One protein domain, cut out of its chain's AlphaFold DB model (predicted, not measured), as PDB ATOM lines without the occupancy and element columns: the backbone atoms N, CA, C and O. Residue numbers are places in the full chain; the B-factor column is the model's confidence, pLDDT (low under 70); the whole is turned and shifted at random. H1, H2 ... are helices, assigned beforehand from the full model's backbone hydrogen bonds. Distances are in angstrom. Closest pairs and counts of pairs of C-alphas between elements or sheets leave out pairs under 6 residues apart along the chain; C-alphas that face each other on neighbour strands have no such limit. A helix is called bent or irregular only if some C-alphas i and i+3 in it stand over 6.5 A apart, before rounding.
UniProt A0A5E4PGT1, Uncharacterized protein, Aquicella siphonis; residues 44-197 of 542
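Overview. This is residues 44 to 197 of the 542 residues of an uncharacterized protein of Aquicella siphonis (UniProt A0A5E4PGT1). Ten helices, most of them short, are stacked one after another along the longest axis. The long helical hairpin of H2 and H3 lies near one end, with H1 crossing H3 at the very end; H4, H5 and H6 fill the middle, and H7 to H10 make the other end, where H8, H9 and H10 pack round H7. The printed part has 154 residues, with helices H1 to H10 in order along it and no named strand; the class is all helix. It is compact, with a radius of gyration of the C-alphas of 16.2 A, and spans 44 by 36 by 27 A.

Along the chain. H1 is residues 44 to 54, beginning at C-alpha 44 (41.327, 17.491, 2.032). H2, residues 59 to 75, is 24.9 A long, and H3, residues 77 to 98, is 30.7 A. H4 is residues 103 to 116, H5 residues 119 to 126 and H6 residues 130 to 142. H4 and H6 are irregular: C-alphas 112 and 115 are 7.1 A apart, C-alphas 131 and 134 are 7.4 A apart. H7, residues 145 to 161, is 24.0 A long with a kink of 27 degrees near residue 152. H8 is residues 165 to 174, H9 residues 176 to 184 and H10 residues 188 to 197, ending at C-alpha 197 (33.495, 49.845, 21.293).

Arrangement. H1 touches residues 90 to 94 of H3, about perpendicular at 77 degrees; the closest C-alphas, of Ala 52 and Val 94, are 5.7 A apart. H2, H3 and H4 form an up-and-down bundle, each helix running against the one before. In the hairpin of H2 and H3 the C-alphas of Ala 73 and Ala 80 are 4.1 A apart. H3 and H4, also a hairpin, only just touch, with 3 pairs of C-alphas within 8 A, the closest Leu 95 and Cys 106 at 5.9 A. H4 touches H6 at a steep tilt of 56 degrees, with C-alphas of Thr 107 and Ala 135 closest at 4.9 A. H7 is the hub, touching H5, H8, H9 and H10; its closest C-alphas to H5 are Ile 151 and Pro 119, 4.6 A. H1 and H10 are apart. Every O i to N i+4 pair is within hydrogen-bond range in H1, H3, H5, H8, H9 and H10; H2 has 12 of 13, H4 8 of 10, H6 7 of 9 and H7 11 of 13.

Size, cuts and confidence. The two farthest C-alphas, of Asp 54 and Asn 188, are 47.7 A apart. The printed part has no cut, and its nine links are tight. Mean pLDDT of the printed part is 76.2; 54 residues are under 70, among them residues 44 to 74 and 77 to 90.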
ATOM      1  N   PRO A  44      40.517  16.263   2.089       44.25
ATOM      2  CA  PRO A  44      41.327  17.491   2.032       44.25
ATOM      3  C   PRO A  44      41.624  18.125   3.405       44.25
ATOM      4  O   PRO A  44      42.656  18.773   3.586       44.25
ATOM      5  N   ASP A  45      40.759  17.896   4.396       42.16
ATOM      6  CA  ASP A  45      40.937  18.381   5.764       42.16
ATOM      7  C   ASP A  45      42.065  17.667   6.515       42.16
ATOM      8  O   ASP A  45      42.814  18.308   7.256       42.16
ATOM      9  N   TYR A  46      42.253  16.371   6.268       42.06
ATOM     10  CA  TYR A  46      43.336  15.589   6.859       42.06
ATOM     11  C   TYR A  46      44.696  15.917   6.224       42.06
ATOM     12  O   TYR A  46      45.725  15.896   6.898       42.06
ATOM     13  N   PHE A  47      44.703  16.307   4.946       45.66
ATOM     14  CA  PHE A  47      45.892  16.837   4.273       45.66
ATOM     15  C   PHE A  47      46.329  18.181   4.874       45.66
ATOM     16  O   PHE A  47      47.506  18.353   5.183       45.66
ATOM     17  N   SER A  48      45.385  19.107   5.121       47.81
ATOM     18  CA  SER A  48      45.682  20.353   5.850       47.81
ATOM     19  C   SER A  48      46.277  20.067   7.232       47.81
ATOM     20  O   SER A  48      47.190  20.765   7.657       47.81
ATOM     21  N   PHE A  49      45.785  19.030   7.917       44.59
ATOM     22  CA  PHE A  49      46.259  18.622   9.239       44.59
ATOM     23  C   PHE A  49      47.672  18.011   9.218       44.59
ATOM     24  O   PHE A  49      48.507  18.401  10.029       44.59
ATOM     25  N   LEU A  50      47.989  17.108   8.283       42.91
ATOM     26  CA  LEU A  50      49.339  16.534   8.149       42.91
ATOM     27  C   LEU A  50      50.371  17.575   7.689       42.91
ATOM     28  O   LEU A  50      51.482  17.620   8.213       42.91
ATOM     29  N   PHE A  51      49.989  18.464   6.770       53.53
ATOM     30  CA  PHE A  51      50.824  19.585   6.339       53.53
ATOM     31  C   PHE A  51      51.091  20.576   7.488       53.53
ATOM     32  O   PHE A  51      52.221  21.029   7.675       53.53
ATOM     33  N   ALA A  52      50.076  20.853   8.314       51.94
ATOM     34  CA  ALA A  52      50.209  21.630   9.547       51.94
ATOM     35  C   ALA A  52      51.142  20.976  10.571       51.94
ATOM     36  O   ALA A  52      51.965  21.646  11.188       51.94
ATOM     37  N   LYS A  53      51.019  19.663  10.750       45.50
ATOM     38  CA  LYS A  53      51.747  18.928  11.782       45.50
ATOM     39  C   LYS A  53      53.227  18.730  11.438       45.50
ATOM     40  O   LYS A  53      54.059  18.907  12.319       45.50
ATOM     41  N   ASP A  54      53.562  18.423  10.183       49.12
ATOM     42  CA  ASP A  54      54.932  18.039   9.799       49.12
ATOM     43  C   ASP A  54      55.742  19.162   9.123       49.12
ATOM     44  O   ASP A  54      56.973  19.181   9.227       49.12
ATOM     45  N   TYR A  55      55.087  20.105   8.431       51.72
ATOM     46  CA  TYR A  55      55.768  21.205   7.726       51.72
ATOM     47  C   TYR A  55      55.828  22.491   8.550       51.72
ATOM     48  O   TYR A  55      56.849  23.172   8.539       51.72
ATOM     49  N   LEU A  56      54.762  22.814   9.287       50.16
ATOM     50  CA  LEU A  56      54.679  24.039  10.091       50.16
ATOM     51  C   LEU A  56      55.306  23.896  11.488       50.16
ATOM     52  O   LEU A  56      55.766  24.891  12.036       50.16
ATOM     53  N   ALA A  57      55.452  22.670  12.008       45.84
ATOM     54  CA  ALA A  57      56.290  22.391  13.183       45.84
ATOM     55  C   ALA A  57      57.802  22.485  12.890       45.84
ATOM     56  O   ALA A  57      58.618  22.472  13.808       45.84
ATOM     57  N   ASN A  58      58.188  22.562  11.612       54.88
ATOM     58  CA  ASN A  58      59.576  22.609  11.172       54.88
ATOM     59  C   ASN A  58      59.807  23.921  10.408       54.88
ATOM     60  O   ASN A  58      59.752  23.969   9.178       54.88
ATOM     61  N   THR A  59      60.030  25.008  11.155       53.72
ATOM     62  CA  THR A  59      60.143  26.398  10.662       53.72
ATOM     63  C   THR A  59      61.046  26.550   9.434       53.72
ATOM     64  O   THR A  59      60.731  27.329   8.535       53.72
ATOM     65  N   HIS A  60      62.113  25.755   9.322       56.69
ATOM     66  CA  HIS A  60      63.000  25.735   8.155       56.69
ATOM     67  C   HIS A  60      62.330  25.229   6.867       56.69
ATOM     68  O   HIS A  60      62.549  25.797   5.798       56.69
ATOM     69  N   LYS A  61      61.484  24.194   6.950       59.38
ATOM     70  CA  LYS A  61      60.758  23.639   5.795       59.38
ATOM     71  C   LYS A  61      59.656  24.581   5.321       59.38
ATOM     72  O   LYS A  61      59.465  24.764   4.121       59.38
ATOM     73  N   PHE A  62      58.958  25.207   6.266       61.44
ATOM     74  CA  PHE A  62      57.966  26.227   5.956       61.44
ATOM     75  C   PHE A  62      58.599  27.470   5.309       61.44
ATOM     76  O   PHE A  62      58.082  27.968   4.311       61.44
ATOM     77  N   LYS A  63      59.763  27.909   5.806       60.31
ATOM     78  CA  LYS A  63      60.550  28.982   5.186       60.31
ATOM     79  C   LYS A  63      60.981  28.636   3.756       60.31
ATOM     80  O   LYS A  63      60.759  29.441   2.864       60.31
ATOM     81  N   ALA A  64      61.496  27.429   3.513       66.44
ATOM     82  CA  ALA A  64      61.884  26.992   2.168       66.44
ATOM     83  C   ALA A  64      60.703  26.994   1.181       66.44
ATOM     84  O   ALA A  64      60.849  27.402   0.031       66.44
ATOM     85  N   LEU A  65      59.508  26.598   1.636       68.06
ATOM     86  CA  LEU A  65      58.294  26.694   0.828       68.06
ATOM     87  C   LEU A  65      57.918  28.150   0.529       68.06
ATOM     88  O   LEU A  65      57.558  28.458  -0.602       68.06
ATOM     89  N   LEU A  66      57.983  29.041   1.524       62.53
ATOM     90  CA  LEU A  66      57.731  30.470   1.324       62.53
ATOM     91  C   LEU A  66      58.710  31.081   0.318       62.53
ATOM     92  O   LEU A  66      58.280  31.788  -0.590       62.53
ATOM     93  N   ASP A  67      60.003  30.789   0.455       66.19
ATOM     94  CA  ASP A  67      61.055  31.279  -0.437       66.19
ATOM     95  C   ASP A  67      60.819  30.798  -1.878       66.19
ATOM     96  O   ASP A  67      60.809  31.605  -2.806       66.19
ATOM     97  N   TYR A  68      60.483  29.519  -2.052       69.38
ATOM     98  CA  TYR A  68      60.107  28.948  -3.345       69.38
ATOM     99  C   TYR A  68      58.856  29.605  -3.955       69.38
ATOM    100  O   TYR A  68      58.838  29.948  -5.137       69.38
ATOM    101  N   LEU A  69      57.803  29.826  -3.158       63.56
ATOM    102  CA  LEU A  69      56.587  30.500  -3.625       63.56
ATOM    103  C   LEU A  69      56.868  31.951  -4.041       63.56
ATOM    104  O   LEU A  69      56.247  32.446  -4.981       63.56
ATOM    105  N   ASN A  70      57.807  32.622  -3.372       59.16
ATOM    106  CA  ASN A  70      58.249  33.966  -3.731       59.16
ATOM    107  C   ASN A  70      59.070  33.992  -5.020       59.16
ATOM    108  O   ASN A  70      58.945  34.933  -5.801       59.16
ATOM    109  N   GLU A  71      59.899  32.980  -5.248       66.38
ATOM    110  CA  GLU A  71      60.669  32.845  -6.482       66.38
ATOM    111  C   GLU A  71      59.738  32.583  -7.672       66.38
ATOM    112  O   GLU A  71      59.764  33.338  -8.642       66.38
ATOM    113  N   ALA A  72      58.787  31.655  -7.529       60.31
ATOM    114  CA  ALA A  72      57.726  31.432  -8.513       60.31
ATOM    115  C   ALA A  72      56.866  32.691  -8.750       60.31
ATOM    116  O   ALA A  72      56.443  32.974  -9.871       60.31
ATOM    117  N   ALA A  73      56.636  33.493  -7.706       55.97
ATOM    118  CA  ALA A  73      55.884  34.739  -7.808       55.97
ATOM    119  C   ALA A  73      56.605  35.853  -8.588       55.97
ATOM    120  O   ALA A  73      55.949  36.784  -9.066       55.97
ATOM    121  N   ARG A  74      57.938  35.786  -8.712       61.88
ATOM    122  CA  ARG A  74      58.712  36.711  -9.557       61.88
ATOM    123  C   ARG A  74      58.541  36.406 -11.043       61.88
ATOM    124  O   ARG A  74      58.695  37.319 -11.851       61.88
ATOM    125  N   GLU A  75      58.208  35.166 -11.385       71.94
ATOM    126  CA  GLU A  75      58.063  34.706 -12.768       71.94
ATOM    127  C   GLU A  75      56.646  34.927 -13.320       71.94
ATOM    128  O   GLU A  75      56.501  35.294 -14.486       71.94
ATOM    129  N   ASP A  76      55.601  34.785 -12.492       74.31
ATOM    130  CA  ASP A  76      54.207  35.011 -12.902       74.31
ATOM    131  C   ASP A  76      53.352  35.623 -11.776       74.31
ATOM    132  O   ASP A  76      53.120  35.035 -10.715       74.31
ATOM    133  N   ARG A  77      52.822  36.824 -12.041       64.56
ATOM    134  CA  ARG A  77      52.035  37.623 -11.089       64.56
ATOM    135  C   ARG A  77      50.647  37.046 -10.787       64.56
ATOM    136  O   ARG A  77      50.139  37.263  -9.685       64.56
ATOM    137  N   GLU A  78      50.007  36.360 -11.733       62.34
ATOM    138  CA  GLU A  78      48.694  35.737 -11.502       62.34
ATOM    139  C   GLU A  78      48.847  34.462 -10.670       62.34
ATOM    140  O   GLU A  78      48.090  34.241  -9.717       62.34
ATOM    141  N   VAL A  79      49.882  33.671 -10.964       62.34
ATOM    142  CA  VAL A  79      50.230  32.464 -10.201       62.34
ATOM    143  C   VAL A  79      50.652  32.819  -8.780       62.34
ATOM    144  O   VAL A  79      50.180  32.190  -7.830       62.34
ATOM    145  N   ALA A  80      51.439  33.887  -8.616       61.16
ATOM    146  CA  ALA A  80      51.784  34.463  -7.318       61.16
ATOM    147  C   ALA A  80      50.543  34.734  -6.462       61.16
ATOM    148  O   ALA A  80      50.454  34.296  -5.316       61.16
ATOM    149  N   SER A  81      49.566  35.445  -7.032       60.62
ATOM    150  CA  SER A  81      48.358  35.846  -6.315       60.62
ATOM    151  C   SER A  81      47.530  34.635  -5.886       60.62
ATOM    152  O   SER A  81      47.048  34.583  -4.753       60.62
ATOM    153  N   TYR A  82      47.403  33.634  -6.760       63.84
ATOM    154  CA  TYR A  82      46.670  32.408  -6.458       63.84
ATOM    155  C   TYR A  82      47.350  31.579  -5.359       63.84
ATOM    156  O   TYR A  82      46.697  31.148  -4.407       63.84
ATOM    157  N   LEU A  83      48.670  31.396  -5.448       64.88
ATOM    158  CA  LEU A  83      49.442  30.652  -4.454       64.88
ATOM    159  C   LEU A  83      49.458  31.358  -3.094       64.88
ATOM    160  O   LEU A  83      49.290  30.702  -2.067       64.88
ATOM    161  N   GLN A  84      49.564  32.689  -3.075       64.56
ATOM    162  CA  GLN A  84      49.450  33.483  -1.850       64.56
ATOM    163  C   GLN A  84      48.069  33.335  -1.200       64.56
ATOM    164  O   GLN A  84      47.990  33.166   0.014       64.56
ATOM    165  N   GLN A  85      46.983  33.330  -1.982       64.31
ATOM    166  CA  GLN A  85      45.629  33.105  -1.457       64.31
ATOM    167  C   GLN A  85      45.450  31.690  -0.888       64.31
ATOM    168  O   GLN A  85      44.893  31.531   0.200       64.31
ATOM    169  N   ALA A  86      45.941  30.662  -1.588       66.38
ATOM    170  CA  ALA A  86      45.860  29.273  -1.137       66.38
ATOM    171  C   ALA A  86      46.695  29.026   0.131       66.38
ATOM    172  O   ALA A  86      46.239  28.354   1.064       66.38
ATOM    173  N   LEU A  87      47.895  29.613   0.194       68.19
ATOM    174  CA  LEU A  87      48.738  29.578   1.380       68.19
ATOM    175  C   LEU A  87      48.077  30.326   2.538       68.19
ATOM    176  O   LEU A  87      48.052  29.800   3.645       68.19
ATOM    177  N   ALA A  88      47.489  31.500   2.290       65.94
ATOM    178  CA  ALA A  88      46.795  32.269   3.318       65.94
ATOM    179  C   ALA A  88      45.616  31.505   3.928       65.94
ATOM    180  O   ALA A  88      45.486  31.448   5.149       65.94
ATOM    181  N   ALA A  89      44.803  30.851   3.094       64.44
ATOM    182  CA  ALA A  89      43.700  30.012   3.553       64.44
ATOM    183  C   ALA A  89      44.187  28.800   4.368       64.44
ATOM    184  O   ALA A  89      43.618  28.480   5.413       64.44
ATOM    185  N   SER A  90      45.263  28.151   3.918       69.75
ATOM    186  CA  SER A  90      45.845  26.996   4.612       69.75
ATOM    187  C   SER A  90      46.449  27.403   5.954       69.75
ATOM    188  O   SER A  90      46.169  26.776   6.971       69.75
ATOM    189  N   LEU A  91      47.215  28.498   5.981       70.06
ATOM    190  CA  LEU A  91      47.836  29.025   7.190       70.06
ATOM    191  C   LEU A  91      46.792  29.490   8.204       70.06
ATOM    192  O   LEU A  91      46.946  29.205   9.381       70.06
ATOM    193  N   ALA A  92      45.712  30.141   7.760       67.25
ATOM    194  CA  ALA A  92      44.608  30.530   8.637       67.25
ATOM    195  C   ALA A  92      44.025  29.318   9.378       67.25
ATOM    196  O   ALA A  92      43.797  29.376  10.582       67.25
ATOM    197  N   LYS A  93      43.850  28.194   8.675       69.00
ATOM    198  CA  LYS A  93      43.360  26.943   9.263       69.00
ATOM    199  C   LYS A  93      44.350  26.347  10.266       69.00
ATOM    200  O   LYS A  93      43.932  25.846  11.303       69.00
ATOM    201  N   VAL A  94      45.653  26.410   9.978       70.38
ATOM    202  CA  VAL A  94      46.685  25.911  10.902       70.38
ATOM    203  C   VAL A  94      46.799  26.784  12.137       70.38
ATOM    204  O   VAL A  94      46.798  26.266  13.249       70.38
ATOM    205  N   LEU A  95      46.856  28.097  11.944       70.19
ATOM    206  CA  LEU A  95      46.900  29.051  13.035       70.19
ATOM    207  C   LEU A  95      45.678  28.863  13.940       70.19
ATOM    208  O   LEU A  95      45.846  28.872  15.151       70.19
ATOM    209  N   ASN A  96      44.477  28.630  13.392       66.00
ATOM    210  CA  ASN A  96      43.273  28.383  14.201       66.00
ATOM    211  C   ASN A  96      43.349  27.098  15.031       66.00
ATOM    212  O   ASN A  96      42.741  27.011  16.088       66.00
ATOM    213  N   ASN A  97      44.086  26.089  14.569       69.06
ATOM    214  CA  ASN A  97      44.308  24.885  15.366       69.06
ATOM    215  C   ASN A  97      45.376  25.114  16.447       69.06
ATOM    216  O   ASN A  97      45.302  24.523  17.519       69.06
ATOM    217  N   LEU A  98      46.379  25.952  16.158       67.38
ATOM    218  CA  LEU A  98      47.513  26.214  17.044       67.38
ATOM    219  C   LEU A  98      47.242  27.305  18.088       67.38
ATOM    220  O   LEU A  98      47.877  27.274  19.142       67.38
ATOM    221  N   SER A  99      46.319  28.243  17.838       66.25
ATOM    222  CA  SER A  99      45.959  29.343  18.754       66.25
ATOM    223  C   SER A  99      45.633  28.849  20.157       66.25
ATOM    224  O   SER A  99      46.032  29.467  21.141       66.25
ATOM    225  N   HIS A 100      44.965  27.702  20.243       65.50
ATOM    226  CA  HIS A 100      44.556  27.087  21.496       65.50
ATOM    227  C   HIS A 100      45.671  26.321  22.216       65.50
ATOM    228  O   HIS A 100      45.573  26.097  23.420       65.50
ATOM    229  N   THR A 101      46.705  25.876  21.496       68.44
ATOM    230  CA  THR A 101      47.694  24.922  22.023       68.44
ATOM    231  C   THR A 101      49.102  25.497  22.157       68.44
ATOM    232  O   THR A 101      49.861  25.015  22.991       68.44
ATOM    233  N   ASN A 102      49.487  26.480  21.332       75.00
ATOM    234  CA  ASN A 102      50.829  27.070  21.338       75.00
ATOM    235  C   ASN A 102      50.848  28.510  20.754       75.00
ATOM    236  O   ASN A 102      51.184  28.708  19.580       75.00
ATOM    237  N   PRO A 103      50.501  29.531  21.563       68.69
ATOM    238  CA  PRO A 103      50.419  30.930  21.123       68.69
ATOM    239  C   PRO A 103      51.751  31.527  20.635       68.69
ATOM    240  O   PRO A 103      51.767  32.372  19.733       68.69
ATOM    241  N   GLU A 104      52.876  31.080  21.196       74.00
ATOM    242  CA  GLU A 104      54.217  31.538  20.806       74.00
ATOM    243  C   GLU A 104      54.552  31.095  19.378       74.00
ATOM    244  O   GLU A 104      54.915  31.921  18.540       74.00
ATOM    245  N   THR A 105      54.293  29.824  19.053       76.12
ATOM    246  CA  THR A 105      54.496  29.291  17.695       76.12
ATOM    247  C   THR A 105      53.603  30.000  16.675       76.12
ATOM    248  O   THR A 105      54.047  30.313  15.570       76.12
ATOM    249  N   CYS A 106      52.354  30.319  17.041       73.62
ATOM    250  CA  CYS A 106      51.471  31.137  16.202       73.62
ATOM    251  C   CYS A 106      52.059  32.519  15.915       73.62
ATOM    252  O   CYS A 106      52.008  32.985  14.778       73.62
ATOM    253  N   THR A 107      52.630  33.169  16.928       76.19
ATOM    254  CA  THR A 107      53.263  34.482  16.771       76.19
ATOM    255  C   THR A 107      54.465  34.399  15.832       76.19
ATOM    256  O   THR A 107      54.569  35.200  14.904       76.19
ATOM    257  N   ASP A 108      55.347  33.420  16.020       77.81
ATOM    258  CA  ASP A 108      56.548  33.264  15.193       77.81
ATOM    259  C   ASP A 108      56.216  32.948  13.730       77.81
ATOM    260  O   ASP A 108      56.856  33.479  12.814       77.81
ATOM    261  N   LEU A 109      55.173  32.146  13.501       76.75
ATOM    262  CA  LEU A 109      54.631  31.888  12.169       76.75
ATOM    263  C   LEU A 109      54.041  33.155  11.545       76.75
ATOM    264  O   LEU A 109      54.345  33.469  10.394       76.75
ATOM    265  N   LEU A 110      53.237  33.915  12.292       79.25
ATOM    266  CA  LEU A 110      52.675  35.179  11.812       79.25
ATOM    267  C   LEU A 110      53.769  36.191  11.456       79.25
ATOM    268  O   LEU A 110      53.662  36.853  10.427       79.25
ATOM    269  N   LEU A 111      54.832  36.279  12.258       77.88
ATOM    270  CA  LEU A 111      55.990  37.134  11.989       77.88
ATOM    271  C   LEU A 111      56.745  36.716  10.729       77.88
ATOM    272  O   LEU A 111      57.157  37.578   9.957       77.88
ATOM    273  N   HIS A 112      56.901  35.412  10.497       76.44
ATOM    274  CA  HIS A 112      57.539  34.911   9.281       76.44
ATOM    275  C   HIS A 112      56.714  35.198   8.029       76.44
ATOM    276  O   HIS A 112      57.277  35.469   6.974       76.44
ATOM    277  N   VAL A 113      55.384  35.146   8.121       74.56
ATOM    278  CA  VAL A 113      54.506  35.303   6.951       74.56
ATOM    279  C   VAL A 113      54.144  36.767   6.682       74.56
ATOM    280  O   VAL A 113      53.889  37.153   5.540       74.56
ATOM    281  N   ALA A 114      54.174  37.602   7.717       74.69
ATOM    282  CA  ALA A 114      53.839  39.020   7.682       74.69
ATOM    283  C   ALA A 114      54.425  39.836   6.511       74.69
ATOM    284  O   ALA A 114      53.658  40.576   5.882       74.69
ATOM    285  N   PRO A 115      55.721  39.709   6.159       74.62
ATOM    286  CA  PRO A 115      56.315  40.450   5.044       74.62
ATOM    287  C   PRO A 115      55.707  40.107   3.677       74.62
ATOM    288  O   PRO A 115      55.753  40.915   2.747       74.62
ATOM    289  N   TYR A 116      55.095  38.929   3.551       71.62
ATOM    290  CA  TYR A 116      54.654  38.367   2.275       71.62
ATOM    291  C   TYR A 116      53.152  38.515   2.026       71.62
ATOM    292  O   TYR A 116      52.705  38.393   0.889       71.62
ATOM    293  N   TRP A 117      52.360  38.801   3.060       76.75
ATOM    294  CA  TRP A 117      50.914  38.966   2.919       76.75
ATOM    295  C   TRP A 117      50.494  40.389   2.622       76.75
ATOM    296  O   TRP A 117      50.897  41.318   3.320       76.75
ATOM    297  N   ASP A 118      49.588  40.537   1.658       82.88
ATOM    298  CA  ASP A 118      48.900  41.800   1.431       82.88
ATOM    299  C   ASP A 118      48.298  42.329   2.754       82.88
ATOM    300  O   ASP A 118      47.687  41.555   3.507       82.88
ATOM    301  N   PRO A 119      48.436  43.635   3.062       85.62
ATOM    302  CA  PRO A 119      47.921  44.212   4.298       85.62
ATOM    303  C   PRO A 119      46.449  43.894   4.578       85.62
ATOM    304  O   PRO A 119      46.074  43.708   5.737       85.62
ATOM    305  N   ARG A 120      45.604  43.763   3.541       85.50
ATOM    306  CA  ARG A 120      44.194  43.392   3.721       85.50
ATOM    307  C   ARG A 120      44.030  41.927   4.090       85.50
ATOM    308  O   ARG A 120      43.160  41.617   4.897       85.50
ATOM    309  N   GLN A 121      44.830  41.027   3.523       82.94
ATOM    310  CA  GLN A 121      44.808  39.608   3.890       82.94
ATOM    311  C   GLN A 121      45.206  39.418   5.356       82.94
ATOM    312  O   GLN A 121      44.486  38.749   6.097       82.94
ATOM    313  N   MET A 122      46.274  40.090   5.795       84.38
ATOM    314  CA  MET A 122      46.690  40.078   7.198       84.38
ATOM    315  C   MET A 122      45.609  40.667   8.109       84.38
ATOM    316  O   MET A 122      45.182  40.015   9.058       84.38
ATOM    317  N   ALA A 123      45.084  41.852   7.789       86.75
ATOM    318  CA  ALA A 123      44.016  42.465   8.575       86.75
ATOM    319  C   ALA A 123      42.752  41.583   8.648       86.75
ATOM    320  O   ALA A 123      42.101  41.495   9.692       86.75
ATOM    321  N   ASN A 124      42.408  40.880   7.565       83.81
ATOM    322  CA  ASN A 124      41.308  39.920   7.556       83.81
ATOM    323  C   ASN A 124      41.582  38.721   8.466       83.81
ATOM    324  O   ASN A 124      40.672  38.332   9.194       83.81
ATOM    325  N   LEU A 125      42.795  38.160   8.467       83.00
ATOM    326  CA  LEU A 125      43.152  37.073   9.380       83.00
ATOM    327  C   LEU A 125      43.051  37.531  10.840       83.00
ATOM    328  O   LEU A 125      42.329  36.911  11.622       83.00
ATOM    329  N   LEU A 126      43.737  38.625  11.190       84.62
ATOM    330  CA  LEU A 126      43.797  39.141  12.562       84.62
ATOM    331  C   LEU A 126      42.401  39.497  13.088       84.62
ATOM    332  O   LEU A 126      42.056  39.199  14.225       84.62
ATOM    333  N   SER A 127      41.552  40.075  12.237       83.75
ATOM    334  CA  SER A 127      40.173  40.403  12.604       83.75
ATOM    335  C   SER A 127      39.205  39.220  12.546       83.75
ATOM    336  O   SER A 127      38.031  39.414  12.826       83.75
ATOM    337  N   SER A 128      39.600  38.024  12.104       79.56
ATOM    338  CA  SER A 128      38.693  36.858  12.055       79.56
ATOM    339  C   SER A 128      38.903  35.893  13.215       79.56
ATOM    340  O   SER A 128      38.046  35.050  13.444       79.56
ATOM    341  N   ASN A 129      39.997  36.037  13.960       76.25
ATOM    342  CA  ASN A 129      40.395  35.097  14.996       76.25
ATOM    343  C   ASN A 129      40.841  35.873  16.234       76.25
ATOM    344  O   ASN A 129      41.995  36.283  16.353       76.25
ATOM    345  N   LEU A 130      39.897  36.102  17.149       71.81
ATOM    346  CA  LEU A 130      40.133  36.860  18.383       71.81
ATOM    347  C   LEU A 130      41.189  36.213  19.289       71.81
ATOM    348  O   LEU A 130      41.813  36.901  20.086       71.81
ATOM    349  N   GLU A 131      41.441  34.920  19.129       73.19
ATOM    350  CA  GLU A 131      42.494  34.201  19.849       73.19
ATOM    351  C   GLU A 131      43.903  34.617  19.423       73.19
ATOM    352  O   GLU A 131      44.846  34.458  20.190       73.19
ATOM    353  N   PHE A 132      44.061  35.222  18.240       72.38
ATOM    354  CA  PHE A 132      45.328  35.840  17.852       72.38
ATOM    355  C   PHE A 132      45.499  37.243  18.402       72.38
ATOM    356  O   PHE A 132      46.449  37.894  18.000       72.38
ATOM    357  N   ARG A 133      44.626  37.755  19.272       79.25
ATOM    358  CA  ARG A 133      44.725  39.140  19.756       79.25
ATOM    359  C   ARG A 133      46.123  39.468  20.296       79.25
ATOM    360  O   ARG A 133      46.737  40.440  19.858       79.25
ATOM    361  N   ASP A 134      46.654  38.620  21.169       77.38
ATOM    362  CA  ASP A 134      47.958  38.856  21.796       77.38
ATOM    363  C   ASP A 134      49.102  38.723  20.766       77.38
ATOM    364  O   ASP A 134      50.011  39.558  20.716       77.38
ATOM    365  N   ALA A 135      48.997  37.743  19.859       76.06
ATOM    366  CA  ALA A 135      49.928  37.559  18.746       76.06
ATOM    367  C   ALA A 135      49.874  38.723  17.737       76.06
ATOM    368  O   ALA A 135      50.909  39.161  17.245       76.06
ATOM    369  N   ALA A 136      48.689  39.273  17.460       79.50
ATOM    370  CA  ALA A 136      48.456  40.379  16.538       79.50
ATOM    371  C   ALA A 136      49.220  41.623  16.991       79.50
ATOM    372  O   ALA A 136      49.943  42.227  16.200       79.50
ATOM    373  N   ASN A 137      49.114  41.965  18.276       80.38
ATOM    374  CA  ASN A 137      49.833  43.096  18.857       80.38
ATOM    375  C   ASN A 137      51.350  42.904  18.768       80.38
ATOM    376  O   ASN A 137      52.078  43.835  18.423       80.38
ATOM    377  N   LEU A 138      51.839  41.701  19.074       81.25
ATOM    378  CA  LEU A 138      53.268  41.399  19.032       81.25
ATOM    379  C   LEU A 138      53.818  41.435  17.599       81.25
ATOM    380  O   LEU A 138      54.900  41.978  17.366       81.25
ATOM    381  N   VAL A 139      53.047  40.925  16.637       83.75
ATOM    382  CA  VAL A 139      53.362  40.969  15.205       83.75
ATOM    383  C   VAL A 139      53.436  42.413  14.715       83.75
ATOM    384  O   VAL A 139      54.449  42.811  14.144       83.75
ATOM    385  N   LEU A 140      52.417  43.224  15.007       87.25
ATOM    386  CA  LEU A 140      52.374  44.631  14.603       87.25
ATOM    387  C   LEU A 140      53.524  45.440  15.216       87.25
ATOM    388  O   LEU A 140      54.151  46.227  14.509       87.25
ATOM    389  N   LYS A 141      53.868  45.206  16.491       85.56
ATOM    390  CA  LYS A 141      55.008  45.857  17.166       85.56
ATOM    391  C   LYS A 141      56.363  45.558  16.521       85.56
ATOM    392  O   LYS A 141      57.248  46.405  16.589       85.56
ATOM    393  N   ARG A 142      56.538  44.375  15.924       86.06
ATOM    394  CA  ARG A 142      57.800  43.942  15.295       86.06
ATOM    395  C   ARG A 142      57.901  44.291  13.804       86.06
ATOM    396  O   ARG A 142      58.984  44.177  13.244       86.06
ATOM    397  N   MET A 143      56.806  44.706  13.165       87.12
ATOM    398  CA  MET A 143      56.805  45.182  11.775       87.12
ATOM    399  C   MET A 143      57.427  46.575  11.646       87.12
ATOM    400  O   MET A 143      57.365  47.370  12.587       87.12
ATOM    401  N   ASP A 144      57.952  46.893  10.460       90.62
ATOM    402  CA  ASP A 144      58.325  48.260  10.099       90.62
ATOM    403  C   ASP A 144      57.104  49.197  10.094       90.62
ATOM    404  O   ASP A 144      55.955  48.767   9.957       90.62
ATOM    405  N   GLU A 145      57.361  50.492  10.274       91.00
ATOM    406  CA  GLU A 145      56.326  51.513  10.455       91.00
ATOM    407  C   GLU A 145      55.371  51.608   9.258       91.00
ATOM    408  O   GLU A 145      54.153  51.613   9.443       91.00
ATOM    409  N   VAL A 146      55.906  51.579   8.033       92.38
ATOM    410  CA  VAL A 146      55.120  51.696   6.795       92.38
ATOM    411  C   VAL A 146      54.165  50.512   6.651       92.38
ATOM    412  O   VAL A 146      52.971  50.686   6.394       92.38
ATOM    413  N   ARG A 147      54.662  49.286   6.844       89.44
ATOM    414  CA  ARG A 147      53.836  48.073   6.773       89.44
ATOM    415  C   ARG A 147      52.776  48.048   7.868       89.44
ATOM    416  O   ARG A 147      51.627  47.685   7.608       89.44
ATOM    417  N   ARG A 148      53.147  48.443   9.088       93.25
ATOM    418  CA  ARG A 148      52.238  48.529  10.235       93.25
ATOM    419  C   ARG A 148      51.100  49.503   9.958       93.25
ATOM    420  O   ARG A 148      49.944  49.137  10.151       93.25
ATOM    421  N   GLU A 149      51.405  50.696   9.455       95.00
ATOM    422  CA  GLU A 149      50.406  51.686   9.050       95.00
ATOM    423  C   GLU A 149      49.458  51.129   7.983       95.00
ATOM    424  O   GLU A 149      48.239  51.240   8.125       95.00
ATOM    425  N   GLN A 150      49.979  50.471   6.944       93.88
ATOM    426  CA  GLN A 150      49.146  49.862   5.902       93.88
ATOM    427  C   GLN A 150      48.177  48.811   6.462       93.88
ATOM    428  O   GLN A 150      47.016  48.761   6.050       93.88
ATOM    429  N   ILE A 151      48.629  47.979   7.405       92.56
ATOM    430  CA  ILE A 151      47.781  46.963   8.040       92.56
ATOM    431  C   ILE A 151      46.757  47.619   8.966       92.56
ATOM    432  O   ILE A 151      45.576  47.285   8.876       92.56
ATOM    433  N   LEU A 152      47.162  48.567   9.817       95.00
ATOM    434  CA  LEU A 152      46.261  49.255  10.749       95.00
ATOM    435  C   LEU A 152      45.167  50.049  10.026       95.00
ATOM    436  O   LEU A 152      44.014  50.015  10.461       95.00
ATOM    437  N   ASN A 153      45.489  50.665   8.884       95.31
ATOM    438  CA  ASN A 153      44.526  51.360   8.023       95.31
ATOM    439  C   ASN A 153      43.386  50.451   7.537       95.31
ATOM    440  O   ASN A 153      42.295  50.929   7.230       95.31
ATOM    441  N   VAL A 154      43.612  49.138   7.473       94.81
ATOM    442  CA  VAL A 154      42.584  48.153   7.117       94.81
ATOM    443  C   VAL A 154      41.988  47.501   8.366       94.81
ATOM    444  O   VAL A 154      40.773  47.319   8.454       94.81
ATOM    445  N   LEU A 155      42.828  47.165   9.344       93.25
ATOM    446  CA  LEU A 155      42.452  46.416  10.535       93.25
ATOM    447  C   LEU A 155      41.523  47.209  11.455       93.25
ATOM    448  O   LEU A 155      40.513  46.660  11.878       93.25
ATOM    449  N   ILE A 156      41.798  48.492  11.717       95.25
ATOM    450  CA  ILE A 156      40.958  49.323  12.599       95.25
ATOM    451  C   ILE A 156      39.510  49.404  12.067       95.25
ATOM    452  O   ILE A 156      38.590  49.030  12.805       95.25
ATOM    453  N   PRO A 157      39.257  49.779  10.792       92.69
ATOM    454  CA  PRO A 157      37.912  49.721  10.219       92.69
ATOM    455  C   PRO A 157      37.266  48.334  10.282       92.69
ATOM    456  O   PRO A 157      36.056  48.238  10.497       92.69
ATOM    457  N   LEU A 158      38.039  47.259  10.080       89.69
ATOM    458  CA  LEU A 158      37.526  45.890  10.155       89.69
ATOM    459  C   LEU A 158      37.130  45.497  11.580       89.69
ATOM    460  O   LEU A 158      36.081  44.883  11.746       89.69
ATOM    461  N   CYS A 159      37.908  45.874  12.595       89.81
ATOM    462  CA  CYS A 159      37.582  45.641  14.002       89.81
ATOM    463  C   CYS A 159      36.292  46.361  14.404       89.81
ATOM    464  O   CYS A 159      35.439  45.766  15.061       89.81
ATOM    465  N   ILE A 160      36.113  47.608  13.955       89.38
ATOM    466  CA  ILE A 160      34.869  48.362  14.156       89.38
ATOM    467  C   ILE A 160      33.710  47.655  13.451       89.38
ATOM    468  O   ILE A 160      32.679  47.383  14.063       89.38
ATOM    469  N   LYS A 161      33.896  47.298  12.173       84.44
ATOM    470  CA  LYS A 161      32.878  46.610  11.374       84.44
ATOM    471  C   LYS A 161      32.474  45.273  11.988       84.44
ATOM    472  O   LYS A 161      31.301  44.949  11.957       84.44
ATOM    473  N   LYS A 162      33.412  44.503  12.535       83.56
ATOM    474  CA  LYS A 162      33.150  43.196  13.157       83.56
ATOM    475  C   LYS A 162      32.777  43.286  14.640       83.56
ATOM    476  O   LYS A 162      32.516  42.261  15.253       83.56
ATOM    477  N   CYS A 163      32.718  44.490  15.215       84.94
ATOM    478  CA  CYS A 163      32.419  44.714  16.633       84.94
ATOM    479  C   CYS A 163      33.380  43.967  17.574       84.94
ATOM    480  O   CYS A 163      32.938  43.256  18.475       84.94
ATOM    481  N   HIS A 164      34.692  44.122  17.355       86.31
ATOM    482  CA  HIS A 164      35.766  43.506  18.148       86.31
ATOM    483  C   HIS A 164      36.374  44.509  19.156       86.31
ATOM    484  O   HIS A 164      37.469  45.025  18.911       86.31
ATOM    485  N   PRO A 165      35.708  44.812  20.291       86.44
ATOM    486  CA  PRO A 165      36.147  45.862  21.215       86.44
ATOM    487  C   PRO A 165      37.490  45.549  21.881       86.44
ATOM    488  O   PRO A 165      38.308  46.446  22.041       86.44
ATOM    489  N   ALA A 166      37.752  44.286  22.234       85.50
ATOM    490  CA  ALA A 166      39.004  43.895  22.885       85.50
ATOM    491  C   ALA A 166      40.221  44.165  21.988       85.50
ATOM    492  O   ALA A 166      41.150  44.849  22.397       85.50
ATOM    493  N   LEU A 167      40.177  43.703  20.733       87.94
ATOM    494  CA  LEU A 167      41.243  43.969  19.767       87.94
ATOM    495  C   LEU A 167      41.362  45.471  19.463       87.94
ATOM    496  O   LEU A 167      42.464  45.973  19.311       87.94
ATOM    497  N   LEU A 168      40.252  46.211  19.403       91.50
ATOM    498  CA  LEU A 168      40.298  47.653  19.155       91.50
ATOM    499  C   LEU A 168      41.011  48.426  20.287       91.50
ATOM    500  O   LEU A 168      41.843  49.281  19.993       91.50
ATOM    501  N   ASN A 169      40.732  48.087  21.553       90.75
ATOM    502  CA  ASN A 169      41.400  48.664  22.731       90.75
ATOM    503  C   ASN A 169      42.898  48.338  22.772       90.75
ATOM    504  O   ASN A 169      43.727  49.193  23.089       90.75
ATOM    505  N   ASP A 170      43.253  47.108  22.414       90.25
ATOM    506  CA  ASP A 170      44.641  46.669  22.333       90.25
ATOM    507  C   ASP A 170      45.430  47.440  21.270       90.25
ATOM    508  O   ASP A 170      46.534  47.915  21.539       90.25
ATOM    509  N   LEU A 171      44.842  47.632  20.084       93.00
ATOM    510  CA  LEU A 171      45.448  48.422  19.010       93.00
ATOM    511  C   LEU A 171      45.624  49.890  19.421       93.00
ATOM    512  O   LEU A 171      46.667  50.476  19.132       93.00
ATOM    513  N   GLN A 172      44.642  50.471  20.121       95.06
ATOM    514  CA  GLN A 172      44.738  51.830  20.662       95.06
ATOM    515  C   GLN A 172      45.862  51.945  21.699       95.06
ATOM    516  O   GLN A 172      46.630  52.903  21.673       95.06
ATOM    517  N   SER A 173      45.987  50.957  22.584       92.62
ATOM    518  CA  SER A 173      47.003  50.945  23.641       92.62
ATOM    519  C   SER A 173      48.411  50.712  23.089       92.62
ATOM    520  O   SER A 173      49.376  51.307  23.561       92.62
ATOM    521  N   ALA A 174      48.548  49.843  22.083       91.31
ATOM    522  CA  ALA A 174      49.834  49.492  21.491       91.31
ATOM    523  C   ALA A 174      50.365  50.556  20.517       91.31
ATOM    524  O   ALA A 174      51.583  50.666  20.352       91.31
ATOM    525  N   HIS A 175      49.475  51.309  19.863       93.19
ATOM    526  CA  HIS A 175      49.813  52.252  18.793       93.19
ATOM    527  C   HIS A 175      49.007  53.563  18.888       93.19
ATOM    528  O   HIS A 175      48.303  53.902  17.940       93.19
ATOM    529  N   PRO A 176      49.087  54.324  19.995       95.44
ATOM    530  CA  PRO A 176      48.142  55.407  20.293       95.44
ATOM    531  C   PRO A 176      48.105  56.526  19.243       95.44
ATOM    532  O   PRO A 176      47.024  56.944  18.832       95.44
ATOM    533  N   GLU A 177      49.265  56.984  18.771       95.69
ATOM    534  CA  GLU A 177      49.383  58.089  17.804       95.69
ATOM    535  C   GLU A 177      48.816  57.695  16.434       95.69
ATOM    536  O   GLU A 177      47.910  58.345  15.908       95.69
ATOM    537  N   LEU A 178      49.293  56.570  15.899       95.19
ATOM    538  CA  LEU A 178      48.862  56.037  14.609       95.19
ATOM    539  C   LEU A 178      47.390  55.605  14.639       95.19
ATOM    540  O   LEU A 178      46.649  55.845  13.687       95.19
ATOM    541  N   PHE A 179      46.935  55.021  15.751       96.31
ATOM    542  CA  PHE A 179      45.525  54.718  15.965       96.31
ATOM    543  C   PHE A 179      44.687  55.992  15.913       96.31
ATOM    544  O   PHE A 179      43.705  56.019  15.180       96.31
ATOM    545  N   HIS A 180      45.068  57.047  16.643       96.75
ATOM    546  CA  HIS A 180      44.334  58.312  16.649       96.75
ATOM    547  C   HIS A 180      44.260  58.930  15.248       96.75
ATOM    548  O   HIS A 180      43.173  59.295  14.806       96.75
ATOM    549  N   GLN A 181      45.378  58.965  14.518       96.94
ATOM    550  CA  GLN A 181      45.430  59.462  13.143       96.94
ATOM    551  C   GLN A 181      44.476  58.693  12.216       96.94
ATOM    552  O   GLN A 181      43.667  59.301  11.514       96.94
ATOM    553  N   ILE A 182      44.535  57.357  12.228       96.69
ATOM    554  CA  ILE A 182      43.682  56.508  11.383       96.69
ATOM    555  C   ILE A 182      42.216  56.651  11.794       96.69
ATOM    556  O   ILE A 182      41.345  56.816  10.941       96.69
ATOM    557  N   PHE A 183      41.939  56.608  13.098       96.12
ATOM    558  CA  PHE A 183      40.597  56.698  13.662       96.12
ATOM    559  C   PHE A 183      39.931  58.038  13.331       96.12
ATOM    560  O   PHE A 183      38.772  58.070  12.917       96.12
ATOM    561  N   GLU A 184      40.671  59.143  13.430       96.00
ATOM    562  CA  GLU A 184      40.188  60.466  13.037       96.00
ATOM    563  C   GLU A 184      40.082  60.645  11.511       96.00
ATOM    564  O   GLU A 184      39.341  61.514  11.046       96.00
ATOM    565  N   GLY A 185      40.716  59.784  10.715       95.31
ATOM    566  CA  GLY A 185      40.515  59.705   9.266       95.31
ATOM    567  C   GLY A 185      39.259  58.936   8.829       95.31
ATOM    568  O   GLY A 185      38.887  58.992   7.655       95.31
ATOM    569  N   LEU A 186      38.590  58.210   9.733       94.06
ATOM    570  CA  LEU A 186      37.412  57.406   9.389       94.06
ATOM    571  C   LEU A 186      36.186  58.269   9.064       94.06
ATOM    572  O   LEU A 186      36.047  59.405   9.513       94.06
ATOM    573  N   ASP A 187      35.229  57.706   8.328       92.25
ATOM    574  CA  ASP A 187      33.920  58.343   8.196       92.25
ATOM    575  C   ASP A 187      33.188  58.413   9.551       92.25
ATOM    576  O   ASP A 187      33.440  57.635  10.476       92.25
ATOM    577  N   ASN A 188      32.254  59.359   9.664       87.69
ATOM    578  CA  ASN A 188      31.534  59.624  10.909       87.69
ATOM    579  C   ASN A 188      30.791  58.387  11.453       87.69
ATOM    580  O   ASN A 188      30.664  58.227  12.663       87.69
ATOM    581  N   GLU A 189      30.299  57.506  10.580       82.19
ATOM    582  CA  GLU A 189      29.569  56.308  10.997       82.19
ATOM    583  C   GLU A 189      30.504  55.317  11.701       82.19
ATOM    584  O   GLU A 189      30.212  54.878  12.818       82.19
ATOM    585  N   LYS A 190      31.671  55.040  11.107       87.75
ATOM    586  CA  LYS A 190      32.705  54.196  11.718       87.75
ATOM    587  C   LYS A 190      33.288  54.817  12.982       87.75
ATOM    588  O   LYS A 190      33.482  54.091  13.952       87.75
ATOM    589  N   LYS A 191      33.521  56.136  13.013       90.25
ATOM    590  CA  LYS A 191      33.990  56.828  14.229       90.25
ATOM    591  C   LYS A 191      33.028  56.630  15.391       90.25
ATOM    592  O   LYS A 191      33.456  56.270  16.481       90.25
ATOM    593  N   VAL A 192      31.730  56.830  15.156       85.88
ATOM    594  CA  VAL A 192      30.703  56.636  16.186       85.88
ATOM    595  C   VAL A 192      30.711  55.193  16.683       85.88
ATOM    596  O   VAL A 192      30.793  54.985  17.887       85.88
ATOM    597  N   MET A 193      30.690  54.209  15.776       83.56
ATOM    598  CA  MET A 193      30.749  52.791  16.152       83.56
ATOM    599  C   MET A 193      32.015  52.453  16.948       83.56
ATOM    600  O   MET A 193      31.948  51.758  17.958       83.56
ATOM    601  N   GLY A 194      33.167  52.960  16.511       88.44
ATOM    602  CA  GLY A 194      34.443  52.740  17.175       88.44
ATOM    603  C   GLY A 194      34.498  53.344  18.574       88.44
ATOM    604  O   GLY A 194      34.975  52.677  19.483       88.44
ATOM    605  N   ARG A 195      33.942  54.549  18.775       86.94
ATOM    606  CA  ARG A 195      33.857  55.175  20.104       86.94
ATOM    607  C   ARG A 195      33.045  54.318  21.065       86.94
ATOM    608  O   ARG A 195      33.527  54.061  22.155       86.94
ATOM    609  N   VAL A 196      31.908  53.759  20.627       80.25
ATOM    610  CA  VAL A 196      31.122  52.829  21.470       80.25
ATOM    611  C   VAL A 196      31.994  51.679  21.942       80.25
ATOM    612  O   VAL A 196      32.028  51.367  23.121       80.25
ATOM    613  N   LEU A 197      32.702  51.038  21.009       85.38
ATOM    614  CA  LEU A 197      33.495  49.845  21.293       85.38
ATOM    615  C   LEU A 197      34.680  50.135  22.229       85.38
ATOM    616  O   LEU A 197      35.073  49.247  22.987       85.38
TER     617      LEU A 197